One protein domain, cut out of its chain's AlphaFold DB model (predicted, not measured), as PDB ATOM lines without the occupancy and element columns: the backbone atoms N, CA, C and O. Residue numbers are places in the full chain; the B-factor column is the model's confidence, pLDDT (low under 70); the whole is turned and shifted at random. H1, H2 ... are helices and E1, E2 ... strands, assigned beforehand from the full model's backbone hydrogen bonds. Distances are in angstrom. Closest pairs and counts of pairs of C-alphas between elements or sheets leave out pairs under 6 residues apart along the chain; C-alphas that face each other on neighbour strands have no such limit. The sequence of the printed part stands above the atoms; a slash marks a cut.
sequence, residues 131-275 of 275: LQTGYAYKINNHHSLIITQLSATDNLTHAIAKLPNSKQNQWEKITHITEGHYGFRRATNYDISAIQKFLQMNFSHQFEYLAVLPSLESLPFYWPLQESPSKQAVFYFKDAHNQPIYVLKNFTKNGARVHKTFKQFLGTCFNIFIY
ATOM      1  N   LEU A 131     166.023 195.299 189.226       85.19
ATOM      2  CA  LEU A 131     166.760 196.544 189.070       85.19
ATOM      3  C   LEU A 131     167.486 196.541 187.721       85.19
ATOM      4  O   LEU A 131     168.391 195.738 187.493       85.19
ATOM      5  N   GLN A 132     167.106 197.466 186.847       88.38
ATOM      6  CA  GLN A 132     167.704 197.644 185.530       88.38
ATOM      7  C   GLN A 132     168.646 198.847 185.508       88.38
ATOM      8  O   GLN A 132     168.609 199.729 186.374       88.38
ATOM      9  N   THR A 133     169.518 198.872 184.504       87.12
ATOM     10  CA  THR A 133     170.513 199.927 184.315       87.12
ATOM     11  C   THR A 133     170.396 200.479 182.901       87.12
ATOM     12  O   THR A 133     170.522 199.739 181.930       87.12
ATOM     13  N   GLY A 134     170.165 201.783 182.806       87.94
ATOM     14  CA  GLY A 134     170.266 202.562 181.581       87.94
ATOM     15  C   GLY A 134     171.536 203.404 181.601       87.94
ATOM     16  O   GLY A 134     172.049 203.753 182.664       87.94
ATOM     17  N   TYR A 135     172.040 203.754 180.429       87.69
ATOM     18  CA  TYR A 135     173.222 204.586 180.255       87.69
ATOM     19  C   TYR A 135     172.816 205.932 179.678       87.69
ATOM     20  O   TYR A 135     172.014 206.003 178.746       87.69
ATOM     21  N   ALA A 136     173.357 206.998 180.262       87.19
ATOM     22  CA  ALA A 136     173.064 208.355 179.840       87.19
ATOM     23  C   ALA A 136     174.095 208.826 178.813       87.19
ATOM     24  O   ALA A 136     175.303 208.747 179.051       87.19
ATOM     25  N   TYR A 137     173.607 209.353 177.695       86.06
ATOM     26  CA  TYR A 137     174.394 209.957 176.630       86.06
ATOM     27  C   TYR A 137     173.903 211.377 176.396       86.06
ATOM     28  O   TYR A 137     172.730 211.595 176.097       86.06
ATOM     29  N   LYS A 138     174.795 212.357 176.544       84.06
ATOM     30  CA  LYS A 138     174.459 213.761 176.305       84.06
ATOM     31  C   LYS A 138     174.079 213.936 174.832       84.06
ATOM     32  O   LYS A 138     174.889 213.635 173.960       84.06
ATOM     33  N   ILE A 139     172.863 214.418 174.577       82.94
ATOM     34  CA  ILE A 139     172.394 214.738 173.221       82.94
ATOM     35  C   ILE A 139     172.396 216.232 172.945       82.94
ATOM     36  O   ILE A 139     172.463 216.608 171.797       82.94
ATOM     37  N   ASN A 140     172.305 217.086 173.965       76.75
ATOM     38  CA  ASN A 140     172.501 218.529 173.840       76.75
ATOM     39  C   ASN A 140     172.857 219.114 175.216       76.75
ATOM     40  O   ASN A 140     173.049 218.382 176.187       76.75
ATOM     41  N   ASN A 141     172.974 220.439 175.324       74.75
ATOM     42  CA  ASN A 141     173.352 221.098 176.582       74.75
ATOM     43  C   ASN A 141     172.321 220.975 177.711       74.75
ATOM     44  O   ASN A 141     172.671 221.220 178.864       74.75
ATOM     45  N   HIS A 142     171.089 220.582 177.394       75.56
ATOM     46  CA  HIS A 142     169.990 220.512 178.350       75.56
ATOM     47  C   HIS A 142     169.450 219.096 178.557       75.56
ATOM     48  O   HIS A 142     168.718 218.885 179.519       75.56
ATOM     49  N   HIS A 143     169.806 218.128 177.706       82.19
ATOM     50  CA  HIS A 143     169.209 216.796 177.683       82.19
ATOM     51  C   HIS A 143     170.218 215.680 177.438       82.19
ATOM     52  O   HIS A 143     171.147 215.790 176.631       82.19
ATOM     53  N   SER A 144     169.968 214.567 178.117       85.69
ATOM     54  CA  SER A 144     170.663 213.303 177.951       85.69
ATOM     55  C   SER A 144     169.661 212.229 177.551       85.69
ATOM     56  O   SER A 144     168.638 212.025 178.207       85.69
ATOM     57  N   LEU A 145     169.985 211.515 176.484       88.50
ATOM     58  CA  LEU A 145     169.292 210.310 176.077       88.50
ATOM     59  C   LEU A 145     169.681 209.163 177.007       88.50
ATOM     60  O   LEU A 145     170.864 208.925 177.248       88.50
ATOM     61  N   ILE A 146     168.684 208.446 177.508       89.81
ATOM     62  CA  ILE A 146     168.866 207.237 178.296       89.81
ATOM     63  C   ILE A 146     168.557 206.044 177.401       89.81
ATOM     64  O   ILE A 146     167.450 205.931 176.866       89.81
ATOM     65  N   ILE A 147     169.533 205.154 177.256       89.62
ATOM     66  CA  ILE A 147     169.379 203.907 176.506       89.62
ATOM     67  C   ILE A 147     169.718 202.714 177.388       89.62
ATOM     68  O   ILE A 147     170.601 202.791 178.245       89.62
ATOM     69  N   THR A 148     169.069 201.591 177.129       88.38
ATOM     70  CA  THR A 148     169.494 200.299 177.662       88.38
ATOM     71  C   THR A 148     170.400 199.639 176.639       88.38
ATOM     72  O   THR A 148     170.091 199.608 175.448       88.38
ATOM     73  N   GLN A 149     171.543 199.133 177.092       84.56
ATOM     74  CA  GLN A 149     172.457 198.392 176.233       84.56
ATOM     75  C   GLN A 149     172.197 196.897 176.356       84.56
ATOM     76  O   GLN A 149     172.233 196.346 177.456       84.56
ATOM     77  N   LEU A 150     171.943 196.256 175.219       80.88
ATOM     78  CA  LEU A 150     171.657 194.824 175.132       80.88
ATOM     79  C   LEU A 150     172.942 193.998 174.970       80.88
ATOM     80  O   LEU A 150     173.003 192.861 175.429       80.88
ATOM     81  N   SER A 151     173.984 194.591 174.374       68.31
ATOM     82  CA  SER A 151     175.323 194.006 174.252       68.31
ATOM     83  C   SER A 151     176.357 194.857 174.987       68.31
ATOM     84  O   SER A 151     176.317 196.083 174.928       68.31
ATOM     85  N   ALA A 152     177.316 194.205 175.646       63.94
ATOM     86  CA  ALA A 152     178.381 194.859 176.411       63.94
ATOM     87  C   ALA A 152     179.486 195.492 175.538       63.94
ATOM     88  O   ALA A 152     180.428 196.072 176.073       63.94
ATOM     89  N   THR A 153     179.421 195.331 174.215       58.31
ATOM     90  CA  THR A 153     180.588 195.490 173.338       58.31
ATOM     91  C   THR A 153     180.784 196.871 172.719       58.31
ATOM     92  O   THR A 153     181.905 197.149 172.309       58.31
ATOM     93  N   ASP A 154     179.777 197.751 172.658       68.75
ATOM     94  CA  ASP A 154     179.947 199.067 172.018       68.75
ATOM     95  C   ASP A 154     179.184 200.199 172.730       68.75
ATOM     96  O   ASP A 154     178.031 200.078 173.145       68.75
ATOM     97  N   ASN A 155     179.850 201.347 172.855       84.38
ATOM     98  CA  ASN A 155     179.275 202.607 173.325       84.38
ATOM     99  C   ASN A 155     178.486 203.269 172.175       84.38
ATOM    100  O   ASN A 155     178.971 203.297 171.044       84.38
ATOM    101  N   LEU A 156     177.315 203.854 172.464       87.25
ATOM    102  CA  LEU A 156     176.468 204.531 171.473       87.25
ATOM    103  C   LEU A 156     177.236 205.564 170.634       87.25
ATOM    104  O   LEU A 156     177.084 205.588 169.416       87.25
ATOM    105  N   THR A 157     178.086 206.391 171.250       87.56
ATOM    106  CA  THR A 157     178.864 207.405 170.517       87.56
ATOM    107  C   THR A 157     179.791 206.759 169.486       87.56
ATOM    108  O   THR A 157     179.878 207.223 168.352       87.56
ATOM    109  N   HIS A 158     180.441 205.653 169.854       87.75
ATOM    110  CA  HIS A 158     181.303 204.900 168.944       87.75
ATOM    111  C   HIS A 158     180.496 204.161 167.871       87.75
ATOM    112  O   HIS A 158     180.907 204.138 166.714       87.75
ATOM    113  N   ALA A 159     179.338 203.603 168.224       88.75
ATOM    114  CA  ALA A 159     178.452 202.930 167.282       88.75
ATOM    115  C   ALA A 159     177.908 203.895 166.214       88.75
ATOM    116  O   ALA A 159     177.890 203.558 165.033       88.75
ATOM    117  N   ILE A 160     177.543 205.122 166.601       91.12
ATOM    118  CA  ILE A 160     177.120 206.172 165.665       91.12
ATOM    119  C   ILE A 160     178.277 206.590 164.754       91.12
ATOM    120  O   ILE A 160     178.073 206.720 163.551       91.12
ATOM    121  N   ALA A 161     179.493 206.742 165.290       90.12
ATOM    122  CA  ALA A 161     180.669 207.122 164.503       90.12
ATOM    123  C   ALA A 161     181.058 206.083 163.430       90.12
ATOM    124  O   ALA A 161     181.715 206.428 162.452       90.12
ATOM    125  N   LYS A 162     180.645 204.816 163.593       91.12
ATOM    126  CA  LYS A 162     180.836 203.750 162.592       91.12
ATOM    127  C   LYS A 162     179.798 203.788 161.461       91.12
ATOM    128  O   LYS A 162     179.984 203.110 160.454       91.12
ATOM    129  N   LEU A 163     178.697 204.532 161.609       92.19
ATOM    130  CA  LEU A 163     177.676 204.636 160.564       92.19
ATOM    131  C   LEU A 163     178.159 205.501 159.386       92.19
ATOM    132  O   LEU A 163     179.025 206.352 159.563       92.19
ATOM    133  N   PRO A 164     177.563 205.370 158.187       95.38
ATOM    134  CA  PRO A 164     177.835 206.284 157.080       95.38
ATOM    135  C   PRO A 164     177.518 207.747 157.434       95.38
ATOM    136  O   PRO A 164     176.549 208.015 158.148       95.38
ATOM    137  N   ASN A 165     178.255 208.700 156.851       94.81
ATOM    138  CA  ASN A 165     178.090 210.144 157.105       94.81
ATOM    139  C   ASN A 165     176.639 210.631 156.948       94.81
ATOM    140  O   ASN A 165     176.179 211.481 157.704       94.81
ATOM    141  N   SER A 166     175.875 210.063 156.008       93.25
ATOM    142  CA  SER A 166     174.457 210.399 155.825       93.25
ATOM    143  C   SER A 166     173.611 210.095 157.068       93.25
ATOM    144  O   SER A 166     172.744 210.888 157.435       93.25
ATOM    145  N   LYS A 167     173.881 208.974 157.745       93.00
ATOM    146  CA  LYS A 167     173.204 208.569 158.982       93.00
ATOM    147  C   LYS A 167     173.711 209.342 160.195       93.00
ATOM    148  O   LYS A 167     172.905 209.665 161.061       93.00
ATOM    149  N   GLN A 168     174.996 209.691 160.232       91.94
ATOM    150  CA  GLN A 168     175.543 210.569 161.272       91.94
ATOM    151  C   GLN A 168     174.895 211.961 161.221       91.94
ATOM    152  O   GLN A 168     174.377 212.438 162.226       91.94
ATOM    153  N   ASN A 169     174.787 212.553 160.028       90.62
ATOM    154  CA  ASN A 169     174.099 213.832 159.831       90.62
ATOM    155  C   ASN A 169     172.601 213.734 160.165       90.62
ATOM    156  O   ASN A 169     172.007 214.677 160.685       90.62
ATOM    157  N   GLN A 170     171.965 212.593 159.868       90.50
ATOM    158  CA  GLN A 170     170.584 212.341 160.280       90.50
ATOM    159  C   GLN A 170     170.460 212.316 161.811       90.50
ATOM    160  O   GLN A 170     169.537 212.929 162.340       90.50
ATOM    161  N   TRP A 171     171.379 211.640 162.508       90.69
ATOM    162  CA  TRP A 171     171.430 211.597 163.970       90.69
ATOM    163  C   TRP A 171     171.597 212.988 164.585       90.69
ATOM    164  O   TRP A 171     170.870 213.350 165.511       90.69
ATOM    165  N   GLU A 172     172.511 213.796 164.052       88.50
ATOM    166  CA  GLU A 172     172.720 215.170 164.508       88.50
ATOM    167  C   GLU A 172     171.443 216.004 164.353       88.50
ATOM    168  O   GLU A 172     170.971 216.595 165.321       88.50
ATOM    169  N   LYS A 173     170.789 215.944 163.185       85.94
ATOM    170  CA  LYS A 173     169.538 216.676 162.917       85.94
ATOM    171  C   LYS A 173     168.401 216.342 163.882       85.94
ATOM    172  O   LYS A 173     167.613 217.224 164.210       85.94
ATOM    173  N   ILE A 174     168.281 215.087 164.316       87.44
ATOM    174  CA  ILE A 174     167.195 214.657 165.218       87.44
ATOM    175  C   ILE A 174     167.520 214.881 166.702       87.44
ATOM    176  O   ILE A 174     166.602 214.919 167.522       87.44
ATOM    177  N   THR A 175     168.802 215.037 167.057       84.62
ATOM    178  CA  THR A 175     169.262 215.240 168.446       84.62
ATOM    179  C   THR A 175     169.593 216.694 168.790       84.62
ATOM    180  O   THR A 175     169.522 217.069 169.962       84.62
ATOM    181  N   HIS A 176     169.907 217.504 167.777       75.50
ATOM    182  CA  HIS A 176     170.289 218.910 167.876       75.50
ATOM    183  C   HIS A 176     169.439 219.751 166.916       75.50
ATOM    184  O   HIS A 176     169.945 220.334 165.958       75.50
ATOM    185  N   ILE A 177     168.126 219.811 167.153       67.00
ATOM    186  CA  ILE A 177     167.257 220.700 166.373       67.00
ATOM    187  C   ILE A 177     167.646 222.141 166.718       67.00
ATOM    188  O   ILE A 177     167.461 222.584 167.852       67.00
ATOM    189  N   THR A 178     168.210 222.856 165.746       55.25
ATOM    190  CA  THR A 178     168.517 224.285 165.836       55.25
ATOM    191  C   THR A 178     167.227 225.079 166.033       55.25
ATOM    192  O   THR A 178     166.221 224.813 165.373       55.25
ATOM    193  N   GLU A 179     167.242 226.041 166.961       54.00
ATOM    194  CA  GLU A 179     166.100 226.923 167.226       54.00
ATOM    195  C   GLU A 179     165.613 227.561 165.907       54.00
ATOM    196  O   GLU A 179     166.399 228.098 165.123       54.00
ATOM    197  N   GLY A 180     164.312 227.450 165.622       50.25
ATOM    198  CA  GLY A 180     163.724 227.996 164.399       50.25
ATOM    199  C   GLY A 180     163.799 229.529 164.353       50.25
ATOM    200  O   GLY A 180     163.687 230.191 165.381       50.25
ATOM    201  N   HIS A 181     163.918 230.091 163.144       44.44
ATOM    202  CA  HIS A 181     164.083 231.530 162.855       44.44
ATOM    203  C   HIS A 181     162.979 232.474 163.389       44.44
ATOM    204  O   HIS A 181     163.136 233.686 163.295       44.44
ATOM    205  N   TYR A 182     161.880 231.963 163.955       49.88
ATOM    206  CA  TYR A 182     160.694 232.757 164.316       49.88
ATOM    207  C   TYR A 182     160.255 232.625 165.780       49.88
ATOM    208  O   TYR A 182     159.081 232.799 166.088       49.88
ATOM    209  N   GLY A 183     161.160 232.293 166.704       47.12
ATOM    210  CA  GLY A 183     160.882 232.368 168.149       47.12
ATOM    211  C   GLY A 183     159.870 231.347 168.700       47.12
ATOM    212  O   GLY A 183     159.788 231.171 169.915       47.12
ATOM    213  N   PHE A 184     159.160 230.601 167.848       44.34
ATOM    214  CA  PHE A 184     158.384 229.429 168.244       44.34
ATOM    215  C   PHE A 184     159.331 228.248 168.453       44.34
ATOM    216  O   PHE A 184     159.590 227.435 167.563       44.34
ATOM    217  N   ARG A 185     159.890 228.188 169.661       46.94
ATOM    218  CA  ARG A 185     160.651 227.046 170.159       46.94
ATOM    219  C   ARG A 185     159.790 225.786 170.055       46.94
ATOM    220  O   ARG A 185     158.735 225.715 170.682       46.94
ATOM    221  N   ARG A 186     160.271 224.734 169.380       50.50
ATOM    222  CA  ARG A 186     159.968 223.393 169.901       50.50
ATOM    223  C   ARG A 186     160.514 223.409 171.330       50.50
ATOM    224  O   ARG A 186     161.689 223.705 171.513       50.50
ATOM    225  N   ALA A 187     159.660 223.179 172.330       54.78
ATOM    226  CA  ALA A 187     160.044 223.237 173.747       54.78
ATOM    227  C   ALA A 187     161.244 222.322 174.077       54.78
ATOM    228  O   ALA A 187     161.936 222.513 175.074       54.78
ATOM    229  N   THR A 188     161.524 221.360 173.196       58.19
ATOM    230  CA  THR A 188     162.639 220.428 173.240       58.19
ATOM    231  C   THR A 188     163.446 220.488 171.931       58.19
ATOM    232  O   THR A 188     162.902 220.310 170.842       58.19
ATOM    233  N   ASN A 189     164.767 220.701 172.013       73.25
ATOM    234  CA  ASN A 189     165.683 220.758 170.853       73.25
ATOM    235  C   ASN A 189     165.989 219.364 170.241       73.25
ATOM    236  O   ASN A 189     167.110 219.108 169.806       73.25
ATOM    237  N   TYR A 190     165.032 218.431 170.257       79.69
ATOM    238  CA  TYR A 190     165.182 217.049 169.779       79.69
ATOM    239  C   TYR A 190     163.830 216.424 169.394       79.69
ATOM    240  O   TYR A 190     162.776 216.884 169.833       79.69
ATOM    241  N   ASP A 191     163.858 215.353 168.595       85.44
ATOM    242  CA  ASP A 191     162.670 214.598 168.167       85.44
ATOM    243  C   ASP A 191     162.703 213.158 168.713       85.44
ATOM    244  O   ASP A 191     163.439 212.302 168.218       85.44
ATOM    245  N   ILE A 192     161.902 212.888 169.752       86.38
ATOM    246  CA  ILE A 192     161.852 211.581 170.436       86.38
ATOM    247  C   ILE A 192     161.472 210.461 169.469       86.38
ATOM    248  O   ILE A 192     162.117 209.411 169.447       86.38
ATOM    249  N   SER A 193     160.430 210.673 168.664       88.88
ATOM    250  CA  SER A 193     159.923 209.650 167.752       88.88
ATOM    251  C   SER A 193     160.944 209.327 166.666       88.88
ATOM    252  O   SER A 193     161.106 208.160 166.299       88.88
ATOM    253  N   ALA A 194     161.667 210.335 166.173       89.50
ATOM    254  CA  ALA A 194     162.747 210.131 165.218       89.50
ATOM    255  C   ALA A 194     163.948 209.409 165.848       89.50
ATOM    256  O   ALA A 194     164.491 208.501 165.219       89.50
ATOM    257  N   ILE A 195     164.330 209.749 167.085       90.56
ATOM    258  CA  ILE A 195     165.407 209.067 167.824       90.56
ATOM    259  C   ILE A 195     165.070 207.589 168.024       90.56
ATOM    260  O   ILE A 195     165.887 206.725 167.707       90.56
ATOM    261  N   GLN A 196     163.859 207.282 168.494       92.12
ATOM    262  CA  GLN A 196     163.424 205.904 168.713       92.12
ATOM    263  C   GLN A 196     163.455 205.095 167.409       92.12
ATOM    264  O   GLN A 196     164.028 204.006 167.375       92.12
ATOM    265  N   LYS A 197     162.914 205.650 166.315       93.19
ATOM    266  CA  LYS A 197     162.963 205.019 164.986       93.19
ATOM    267  C   LYS A 197     164.396 204.818 164.503       93.19
ATOM    268  O   LYS A 197     164.713 203.759 163.972       93.19
ATOM    269  N   PHE A 198     165.270 205.803 164.696       94.00
ATOM    270  CA  PHE A 198     166.668 205.712 164.283       94.00
ATOM    271  C   PHE A 198     167.406 204.587 165.017       94.00
ATOM    272  O   PHE A 198     168.096 203.794 164.373       94.00
ATOM    273  N   LEU A 199     167.233 204.485 166.338       92.75
ATOM    274  CA  LEU A 199     167.823 203.409 167.135       92.75
ATOM    275  C   LEU A 199     167.276 202.044 166.714       92.75
ATOM    276  O   LEU A 199     168.052 201.116 166.513       92.75
ATOM    277  N   GLN A 200     165.968 201.933 166.490       92.12
ATOM    278  CA  GLN A 200     165.356 200.684 166.044       92.12
ATOM    279  C   GLN A 200     165.854 200.248 164.657       92.12
ATOM    280  O   GLN A 200     166.068 199.064 164.433       92.12
ATOM    281  N   MET A 201     166.059 201.182 163.723       92.62
ATOM    282  CA  MET A 201     166.484 200.855 162.357       92.62
ATOM    283  C   MET A 201     167.967 200.492 162.245       92.62
ATOM    284  O   MET A 201     168.316 199.660 161.415       92.62
ATOM    285  N   ASN A 202     168.840 201.126 163.033       91.19
ATOM    286  CA  ASN A 202     170.293 200.965 162.885       91.19
ATOM    287  C   ASN A 202     170.923 200.124 164.010       91.19
ATOM    288  O   ASN A 202     172.034 199.631 163.842       91.19
ATOM    289  N   PHE A 203     170.233 199.958 165.145       91.25
ATOM    290  CA  PHE A 203     170.795 199.386 166.373       91.25
ATOM    291  C   PHE A 203     169.809 198.518 167.180       91.25
ATOM    292  O   PHE A 203     169.999 198.360 168.387       91.25
ATOM    293  N   SER A 204     168.785 197.924 166.552       86.50
ATOM    294  CA  SER A 204     167.732 197.121 167.218       86.50
ATOM    295  C   SER A 204     168.244 196.066 168.207       86.50
ATOM    296  O   SER A 204     167.588 195.786 169.206       86.50
ATOM    297  N   HIS A 205     169.405 195.470 167.932       86.88
ATOM    298  CA  HIS A 205     170.000 194.407 168.747       86.88
ATOM    299  C   HIS A 205     171.056 194.909 169.743       86.88
ATOM    300  O   HIS A 205     171.611 194.116 170.500       86.88
ATOM    301  N   GLN A 206     171.363 196.206 169.733       86.50
ATOM    302  CA  GLN A 206     172.433 196.800 170.539       86.50
ATOM    303  C   GLN A 206     171.885 197.779 171.576       86.50
ATOM    304  O   GLN A 206     172.310 197.739 172.732       86.50
ATOM    305  N   PHE A 207     170.922 198.621 171.185       89.00
ATOM    306  CA  PHE A 207     170.395 199.696 172.019       89.00
ATOM    307  C   PHE A 207     168.866 199.711 172.017       89.00
ATOM    308  O   PHE A 207     168.231 199.696 170.966       89.00
ATOM    309  N   GLU A 208     168.278 199.824 173.204       89.38
ATOM    310  CA  GLU A 208     166.849 200.067 173.403       89.38
ATOM    311  C   GLU A 208     166.657 201.497 173.928       89.38
ATOM    312  O   GLU A 208     167.323 201.923 174.876       89.38
ATOM    313  N   TYR A 209     165.754 202.254 173.306       90.38
ATOM    314  CA  TYR A 209     165.369 203.579 173.791       90.38
ATOM    315  C   TYR A 209     164.617 203.455 175.122       90.38
ATOM    316  O   TYR A 209     163.642 202.711 175.198       90.38
ATOM    317  N   LEU A 210     165.021 204.223 176.141       88.38
ATOM    318  CA  LEU A 210     164.291 204.300 177.408       88.38
ATOM    319  C   LEU A 210     163.559 205.636 177.562       88.38
ATOM    320  O   LEU A 210     162.342 205.666 177.714       88.38
ATOM    321  N   ALA A 211     164.305 206.741 177.573       86.44
ATOM    322  CA  ALA A 211     163.764 208.075 177.816       86.44
ATOM    323  C   ALA A 211     164.771 209.163 177.432       86.44
ATOM    324  O   ALA A 211     165.958 208.890 177.255       86.44
ATOM    325  N   VAL A 212     164.323 210.416 177.411       83.94
ATOM    326  CA  VAL A 212     165.202 211.588 177.448       83.94
ATOM    327  C   VAL A 212     164.989 212.291 178.782       83.94
ATOM    328  O   VAL A 212     163.862 212.606 179.149       83.94
ATOM    329  N   LEU A 213     166.074 212.505 179.522       79.19
ATOM    330  CA  LEU A 213     166.065 213.189 180.815       79.19
ATOM    331  C   LEU A 213     166.904 214.472 180.730       79.19
ATOM    332  O   LEU A 213     167.847 214.521 179.935       79.19
ATOM    333  N   PRO A 214     166.623 215.512 181.533       75.19
ATOM    334  CA  PRO A 214     167.423 216.730 181.496       75.19
ATOM    335  C   PRO A 214     168.875 216.466 181.933       75.19
ATOM    336  O   PRO A 214     169.108 215.892 182.991       75.19
ATOM    337  N   SER A 215     169.863 216.930 181.164       67.31
ATOM    338  CA  SER A 215     171.302 216.663 181.363       67.31
ATOM    339  C   SER A 215     171.948 217.456 182.497       67.31
ATOM    340  O   SER A 215     173.175 217.517 182.585       67.31
ATOM    341  N   LEU A 216     171.158 218.123 183.336       61.25
ATOM    342  CA  LEU A 216     171.681 218.855 184.480       61.25
ATOM    343  C   LEU A 216     172.379 217.849 185.400       61.25
ATOM    344  O   LEU A 216     171.718 217.070 186.083       61.25
ATOM    345  N   GLU A 217     173.712 217.885 185.447       53.16
ATOM    346  CA  GLU A 217     174.551 216.997 186.269       53.16
ATOM    347  C   GLU A 217     174.171 217.032 187.767       53.16
ATOM    348  O   GLU A 217     174.482 216.117 188.527       53.16
ATOM    349  N   SER A 218     173.438 218.067 188.194       49.41
ATOM    350  CA  SER A 218     172.862 218.235 189.534       49.41
ATOM    351  C   SER A 218     171.572 217.442 189.797       49.41
ATOM    352  O   SER A 218     171.060 217.441 190.929       49.41
ATOM    353  N   LEU A 219     170.980 216.830 188.767       63.94
ATOM    354  CA  LEU A 219     169.760 216.052 188.915       63.94
ATOM    355  C   LEU A 219     170.066 214.678 189.511       63.94
ATOM    356  O   LEU A 219     171.048 214.026 189.160       63.94
ATOM    357  N   PRO A 220     169.209 214.207 190.427       68.94
ATOM    358  CA  PRO A 220     169.513 213.055 191.259       68.94
ATOM    359  C   PRO A 220     169.401 211.707 190.548       68.94
ATOM    360  O   PRO A 220     169.387 210.692 191.225       68.94
ATOM    361  N   PHE A 221     169.290 211.680 189.224       76.44
ATOM    362  CA  PHE A 221     169.073 210.459 188.449       76.44
ATOM    363  C   PHE A 221     170.381 209.816 187.973       76.44
ATOM    364  O   PHE A 221     170.415 208.614 187.723       76.44
ATOM    365  N   TYR A 222     171.459 210.604 187.871       79.94
ATOM    366  CA  TYR A 222     172.713 210.185 187.244       79.94
ATOM    367  C   TYR A 222     173.754 209.719 188.262       79.94
ATOM    368  O   TYR A 222     174.226 210.481 189.112       79.94
ATOM    369  N   TRP A 223     174.159 208.463 188.124       80.56
ATOM    370  CA  TRP A 223     175.231 207.831 188.876       80.56
ATOM    371  C   TRP A 223     176.524 207.868 188.059       80.56
ATOM    372  O   TRP A 223     176.563 207.276 186.981       80.56
ATOM    373  N   PRO A 224     177.571 208.572 188.525       78.31
ATOM    374  CA  PRO A 224     178.837 208.622 187.817       78.31
ATOM    375  C   PRO A 224     179.507 207.251 187.882       78.31
ATOM    376  O   PRO A 224     179.636 206.675 188.962       78.31
ATOM    377  N   LEU A 225     179.942 206.758 186.729       74.94
ATOM    378  CA  LEU A 225     180.703 205.525 186.595       74.94
ATOM    379  C   LEU A 225     182.123 205.841 186.116       74.94
ATOM    380  O   LEU A 225     182.331 206.762 185.327       74.94
ATOM    381  N   GLN A 226     183.101 205.072 186.590       71.19
ATOM    382  CA  GLN A 226     184.474 205.090 186.074       71.19
ATOM    383  C   GLN A 226     184.664 204.123 184.900       71.19
ATOM    384  O   GLN A 226     185.597 204.286 184.118       71.19
ATOM    385  N   GLU A 227     183.777 203.139 184.756       68.06
ATOM    386  CA  GLU A 227     183.888 202.072 183.763       68.06
ATOM    387  C   GLU A 227     183.077 202.372 182.489       68.06
ATOM    388  O   GLU A 227     182.012 202.991 182.530       68.06
ATOM    389  N   SER A 228     183.587 201.897 181.344       59.38
ATOM    390  CA  SER A 228     182.857 201.796 180.067       59.38
ATOM    391  C   SER A 228     181.536 201.042 180.286       59.38
ATOM    392  O   SER A 228     181.521 200.104 181.089       59.38
ATOM    393  N   PRO A 229     180.416 201.426 179.640       62.50
ATOM    394  CA  PRO A 229     180.287 202.100 178.336       62.50
ATOM    395  C   PRO A 229     179.781 203.549 178.361       62.50
ATOM    396  O   PRO A 229     179.707 204.193 177.312       62.50
ATOM    397  N   SER A 230     179.459 204.092 179.534       66.62
ATOM    398  CA  SER A 230     179.188 205.518 179.726       66.62
ATOM    399  C   SER A 230     179.664 205.954 181.106       66.62
ATOM    400  O   SER A 230     179.536 205.213 182.076       66.62
ATOM    401  N   LYS A 231     180.140 207.200 181.200       72.50
ATOM    402  CA  LYS A 231     180.536 207.844 182.462       72.50
ATOM    403  C   LYS A 231     179.349 208.095 183.399       72.50
ATOM    404  O   LYS A 231     179.548 208.545 184.525       72.50
ATOM    405  N   GLN A 232     178.118 207.857 182.941       80.56
ATOM    406  CA  GLN A 232     176.899 208.047 183.718       80.56
ATOM    407  C   GLN A 232     175.888 206.927 183.453       80.56
ATOM    408  O   GLN A 232     175.558 206.617 182.305       80.56
ATOM    409  N   ALA A 233     175.340 206.374 184.532       83.94
ATOM    410  CA  ALA A 233     174.243 205.418 184.498       83.94
ATOM    411  C   ALA A 233     173.023 205.928 185.264       83.94
ATOM    412  O   ALA A 233     173.116 206.755 186.171       83.94
ATOM    413  N   VAL A 234     171.869 205.396 184.897       86.50
ATOM    414  CA  VAL A 234     170.592 205.605 185.564       86.50
ATOM    415  C   VAL A 234     170.065 204.237 185.961       86.50
ATOM    416  O   VAL A 234     169.961 203.333 185.135       86.50
ATOM    417  N   PHE A 235     169.724 204.078 187.231       87.81
ATOM    418  CA  PHE A 235     169.121 202.852 187.737       87.81
ATOM    419  C   PHE A 235     167.614 203.028 187.803       87.81
ATOM    420  O   PHE A 235     167.131 204.085 188.213       87.81
ATOM    421  N   TYR A 236     166.866 202.017 187.376       89.31
ATOM    422  CA  TYR A 236     165.413 202.099 187.331       89.31
ATOM    423  C   TYR A 236     164.754 200.729 187.486       89.31
ATOM    424  O   TYR A 236     165.366 199.687 187.257       89.31
ATOM    425  N   PHE A 237     163.482 200.753 187.862       88.44
ATOM    426  CA  PHE A 237     162.577 199.613 187.804       88.44
ATOM    427  C   PHE A 237     161.565 199.837 186.686       88.44
ATOM    428  O   PHE A 237     161.230 200.981 186.395       88.44
ATOM    429  N   LYS A 238     161.054 198.773 186.075       85.75
ATOM    430  CA  LYS A 238     159.916 198.868 185.154       85.75
ATOM    431  C   LYS A 238     158.635 198.599 185.928       85.75
ATOM    432  O   LYS A 238     158.575 197.642 186.698       85.75
ATOM    433  N   ASP A 239     157.638 199.458 185.762       79.69
ATOM    434  CA  ASP A 239     156.308 199.204 186.302       79.69
ATOM    435  C   ASP A 239     155.535 198.183 185.441       79.69
ATOM    436  O   ASP A 239     156.046 197.660 184.447       79.69
ATOM    437  N   ALA A 240     154.287 197.888 185.818       76.12
ATOM    438  CA  ALA A 240     153.432 196.953 185.080       76.12
ATOM    439  C   ALA A 240     153.144 197.387 183.625       76.12
ATOM    440  O   ALA A 240     152.768 196.554 182.806       76.12
ATOM    441  N   HIS A 241     153.337 198.668 183.297       78.62
ATOM    442  CA  HIS A 241     153.166 199.244 181.963       78.62
ATOM    443  C   HIS A 241     154.507 199.501 181.259       78.62
ATOM    444  O   HIS A 241     154.549 200.237 180.272       78.62
ATOM    445  N   ASN A 242     155.599 198.897 181.745       77.81
ATOM    446  CA  ASN A 242     156.949 199.036 181.199       77.81
ATOM    447  C   ASN A 242     157.519 200.471 181.301       77.81
ATOM    448  O   ASN A 242     158.500 200.790 180.630       77.81
ATOM    449  N   GLN A 243     156.939 201.329 182.146       81.88
ATOM    450  CA  GLN A 243     157.419 202.689 182.390       81.88
ATOM    451  C   GLN A 243     158.530 202.695 183.451       81.88
ATOM    452  O   GLN A 243     158.440 201.964 184.446       81.88
ATOM    453  N   PRO A 244     159.587 203.509 183.277       84.69
ATOM    454  CA  PRO A 244     160.707 203.543 184.208       84.69
ATOM    455  C   PRO A 244     160.376 204.303 185.503       84.69
ATOM    456  O   PRO A 244     159.985 205.468 185.494       84.69
ATOM    457  N   ILE A 245     160.636 203.659 186.639       86.25
ATOM    458  CA  ILE A 245     160.677 204.251 187.977       86.25
ATOM    459  C   ILE A 245     162.143 204.415 188.375       86.25
ATOM    460  O   ILE A 245     162.831 203.435 188.664       86.25
ATOM    461  N   TYR A 246     162.629 205.654 188.388       85.38
ATOM    462  CA  TYR A 246     164.050 205.948 188.570       85.38
ATOM    463  C   TYR A 246     164.505 205.884 190.028       85.38
ATOM    464  O   TYR A 246     163.786 206.280 190.946       85.38
ATOM    465  N   VAL A 247     165.747 205.453 190.232       84.94
ATOM    466  CA  VAL A 247     166.428 205.442 191.527       84.94
ATOM    467  C   VAL A 247     167.276 206.701 191.683       84.94
ATOM    468  O   VAL A 247     168.140 207.018 190.867       84.94
ATOM    469  N   LEU A 248     167.044 207.406 192.781       81.94
ATOM    470  CA  LEU A 248     167.688 208.655 193.132       81.94
ATOM    471  C   LEU A 248     169.034 208.425 193.831       81.94
ATOM    472  O   LEU A 248     169.126 207.701 194.818       81.94
ATOM    473  N   LYS A 249     170.055 209.159 193.393       73.50
ATOM    474  CA  LYS A 249     171.403 209.218 193.972       73.50
ATOM    475  C   LYS A 249     171.480 209.905 195.331       73.50
ATOM    476  O   LYS A 249     172.422 209.693 196.084       73.50
ATOM    477  N   ASN A 250     170.490 210.719 195.688       68.69
ATOM    478  CA  ASN A 250     170.551 211.575 196.877       68.69
ATOM    479  C   ASN A 250     170.295 210.843 198.202       68.69
ATOM    480  O   ASN A 250     169.742 211.452 199.118       68.69
ATOM    481  N   PHE A 251     170.660 209.574 198.328       61.59
ATOM    482  CA  PHE A 251     170.511 208.829 199.571       61.59
ATOM    483  C   PHE A 251     171.875 208.377 200.065       61.59
ATOM    484  O   PHE A 251     172.676 207.824 199.317       61.59
ATOM    485  N   THR A 252     172.156 208.662 201.335       57.44
ATOM    486  CA  THR A 252     173.325 208.115 202.023       57.44
ATOM    487  C   THR A 252     173.172 206.600 202.166       57.44
ATOM    488  O   THR A 252     172.067 206.071 202.032       57.44
ATOM    489  N   LYS A 253     174.260 205.898 202.512       49.69
ATOM    490  CA  LYS A 253     174.245 204.453 202.820       49.69
ATOM    491  C   LYS A 253     173.172 204.068 203.858       49.69
ATOM    492  O   LYS A 253     172.640 202.971 203.824       49.69
ATOM    493  N   ASN A 254     172.773 205.009 204.717       50.44
ATOM    494  CA  ASN A 254     171.756 204.806 205.756       50.44
ATOM    495  C   ASN A 254     170.341 205.250 205.319       50.44
ATOM    496  O   ASN A 254     169.437 205.361 206.144       50.44
ATOM    497  N   GLY A 255     170.142 205.594 204.041       48.50
ATOM    498  CA  GLY A 255     168.871 206.081 203.494       48.50
ATOM    499  C   GLY A 255     168.441 207.470 203.965       48.50
ATOM    500  O   GLY A 255     167.278 207.860 203.794       48.50
ATOM    501  N   ALA A 256     169.361 208.243 204.548       54.62
ATOM    502  CA  ALA A 256     169.127 209.656 204.804       54.62
ATOM    503  C   ALA A 256     169.268 210.424 203.487       54.62
ATOM    504  O   ALA A 256     170.180 210.176 202.700       54.62
ATOM    505  N   ARG A 257     168.354 211.361 203.229       59.94
ATOM    506  CA  ARG A 257     168.449 212.216 202.046       59.94
ATOM    507  C   ARG A 257     169.689 213.098 202.199       59.94
ATOM    508  O   ARG A 257     169.820 213.768 203.221       59.94
ATOM    509  N   VAL A 258     170.573 213.115 201.204       62.91
ATOM    510  CA  VAL A 258     171.687 214.071 201.145       62.91
ATOM    511  C   VAL A 258     171.081 215.466 201.253       62.91
ATOM    512  O   VAL A 258     170.210 215.829 200.455       62.91
ATOM    513  N   HIS A 259     171.469 216.198 202.297       52.38
ATOM    514  CA  HIS A 259     170.886 217.493 202.608       52.38
ATOM    515  C   HIS A 259     171.167 218.452 201.448       52.38
ATOM    516  O   HIS A 259     172.313 218.800 201.175       52.38
ATOM    517  N   LYS A 260     170.111 218.827 200.723       55.25
ATOM    518  CA  LYS A 260     170.157 219.901 199.733       55.25
ATOM    519  C   LYS A 260     169.801 221.191 200.448       55.25
ATOM    520  O   LYS A 260     168.834 221.216 201.208       55.25
ATOM    521  N   THR A 261     170.540 222.260 200.178       56.59
ATOM    522  CA  THR A 261     170.149 223.585 200.667       56.59
ATOM    523  C   THR A 261     168.782 223.963 200.089       56.59
ATOM    524  O   THR A 261     168.424 223.540 198.986       56.59
ATOM    525  N   PHE A 262     168.000 224.770 200.810       45.94
ATOM    526  CA  PHE A 262     166.661 225.193 200.376       45.94
ATOM    527  C   PHE A 262     166.667 225.809 198.961       45.94
ATOM    528  O   PHE A 262     165.791 225.522 198.147       45.94
ATOM    529  N   LYS A 263     167.738 226.537 198.610       50.12
ATOM    530  CA  LYS A 263     167.988 227.078 197.263       50.12
ATOM    531  C   LYS A 263     168.110 225.989 196.186       50.12
ATOM    532  O   LYS A 263     167.526 226.112 195.114       50.12
ATOM    533  N   GLN A 264     168.829 224.901 196.467       54.09
ATOM    534  CA  GLN A 264     168.955 223.759 195.551       54.09
ATOM    535  C   GLN A 264     167.649 222.968 195.434       54.09
ATOM    536  O   GLN A 264     167.338 222.449 194.362       54.09
ATOM    537  N   PHE A 265     166.886 222.865 196.525       52.22
ATOM    538  CA  PHE A 265     165.565 222.241 196.521       52.22
ATOM    539  C   PHE A 265     164.588 223.027 195.639       52.22
ATOM    540  O   PHE A 265     164.031 222.442 194.714       52.22
ATOM    541  N   LEU A 266     164.472 224.344 195.844       47.16
ATOM    542  CA  LEU A 266     163.641 225.225 195.021       47.16
ATOM    543  C   LEU A 266     164.059 225.208 193.548       47.16
ATOM    544  O   LEU A 266     163.202 225.042 192.691       47.16
ATOM    545  N   GLY A 267     165.358 225.276 193.243       50.94
ATOM    546  CA  GLY A 267     165.841 225.175 191.861       50.94
ATOM    547  C   GLY A 267     165.542 223.817 191.210       50.94
ATOM    548  O   GLY A 267     165.206 223.755 190.033       50.94
ATOM    549  N   THR A 268     165.599 222.717 191.974       50.53
ATOM    550  CA  THR A 268     165.215 221.385 191.470       50.53
ATOM    551  C   THR A 268     163.705 221.316 191.219       50.53
ATOM    552  O   THR A 268     163.292 220.819 190.180       50.53
ATOM    553  N   CYS A 269     162.881 221.822 192.140       47.28
ATOM    554  CA  CYS A 269     161.426 221.853 191.991       47.28
ATOM    555  C   CYS A 269     160.976 222.766 190.846       47.28
ATOM    556  O   CYS A 269     160.093 222.376 190.100       47.28
ATOM    557  N   PHE A 270     161.607 223.928 190.667       47.44
ATOM    558  CA  PHE A 270     161.316 224.857 189.575       47.44
ATOM    559  C   PHE A 270     161.697 224.275 188.208       47.44
ATOM    560  O   PHE A 270     160.925 224.359 187.262       47.44
ATOM    561  N   ASN A 271     162.841 223.593 188.110       43.84
ATOM    562  CA  ASN A 271     163.224 222.908 186.873       43.84
ATOM    563  C   ASN A 271     162.343 221.688 186.572       43.84
ATOM    564  O   ASN A 271     162.088 221.413 185.409       43.84
ATOM    565  N   ILE A 272     161.861 220.976 187.596       47.25
ATOM    566  CA  ILE A 272     160.849 219.919 187.429       47.25
ATOM    567  C   ILE A 272     159.474 220.516 187.085       47.25
ATOM    568  O   ILE A 272     158.673 219.832 186.483       47.25
ATOM    569  N   PHE A 273     159.183 221.762 187.461       39.81
ATOM    570  CA  PHE A 273     157.920 222.441 187.148       39.81
ATOM    571  C   PHE A 273     157.847 222.919 185.691       39.81
ATOM    572  O   PHE A 273     156.765 222.987 185.120       39.81
ATOM    573  N   ILE A 274     158.992 223.274 185.100       41.72
ATOM    574  CA  ILE A 274     159.092 223.705 183.697       41.72
ATOM    575  C   ILE A 274     159.035 222.512 182.716       41.72
ATOM    576  O   ILE A 274     158.760 222.725 181.536       41.72
ATOM    577  N   TYR A 275     159.274 221.281 183.186       37.62
ATOM    578  CA  TYR A 275     159.242 220.040 182.395       37.62
ATOM    579  C   TYR A 275     158.013 219.186 182.698       37.62
ATOM    580  O   TYR A 275     157.505 218.557 181.746       37.62
TER     581      TYR A 275
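AT A GLANCE: This is residues 131 to 275 of the 275 residues of an uncharacterized protein of Pediococcus damnosus (UniProt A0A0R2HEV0). A five-stranded sheet, strongly twisted and curled like part of a barrel, has helices H1, H2 and H3 gathered on one side and H4 set off from them at the end of a long link. H3 packs along edge strand E3, H2 packs on H3, and H1 only grazes the sheet. The 145 printed residues include, in order, E1 E2 H1 H2 H3 E3 E4 E5 H4, a mixed class; the sheet order is E3 E2 E1 E4 E5, antiparallel throughout. The whole is compact, radius of gyration of the C-alphas 16.6 A, spanning 49 by 43 by 32 A.

HOW THE PARTS SIT: Start at E1, residues 132 to 138: N 135 is 2.8 A from O 147 of E2, residues 143 to 149, its hairpin partner. H1, residues 156 to 161, grazes the sheet with residues 156 to 159. H2, residues 165 to 175, forms a helical hairpin with H3, residues 192 to 203; they touch through H3's residues 194 to 198 alone, the closest C-alphas, Ile 174 and Ala 194, being 6.3 A apart. H3 has a height over the sheet of 8.9 A and lies over E3, residues 207 to 214, where N 213 is 2.9 A from O 144 of E2. Look next at E4, residues 232 to 238: N 234 is 2.8 A from O 134 of E1, and N 237 is 2.9 A from O 245 of E5, residues 244 to 247, its hairpin partner. H4, residues 262 to 274, touches no helix and is not on the sheet. In H1, H2, H3 and H4 every O i to N i+4 pair is within hydrogen-bond range.

IN THESE COORDINATES: Find C-alpha 132 at (167.704, 197.644, 185.530), where E1 begins its 19.8 A. E3 runs 19.7 A and bends by 59 degrees at residue 210. H4 runs 18.4 A to C-alpha 274 at (159.092, 223.705, 183.697).

THE WHOLE: The C-alphas farthest apart, Tyr 182 and Asn 254, are 51.2 A apart. The printed part has no cut; its long links are residues 176 to 191, 215 to 231 and 248 to 261. Mean pLDDT of the printed part is 74.4, with residues 250 to 275 among those under 70.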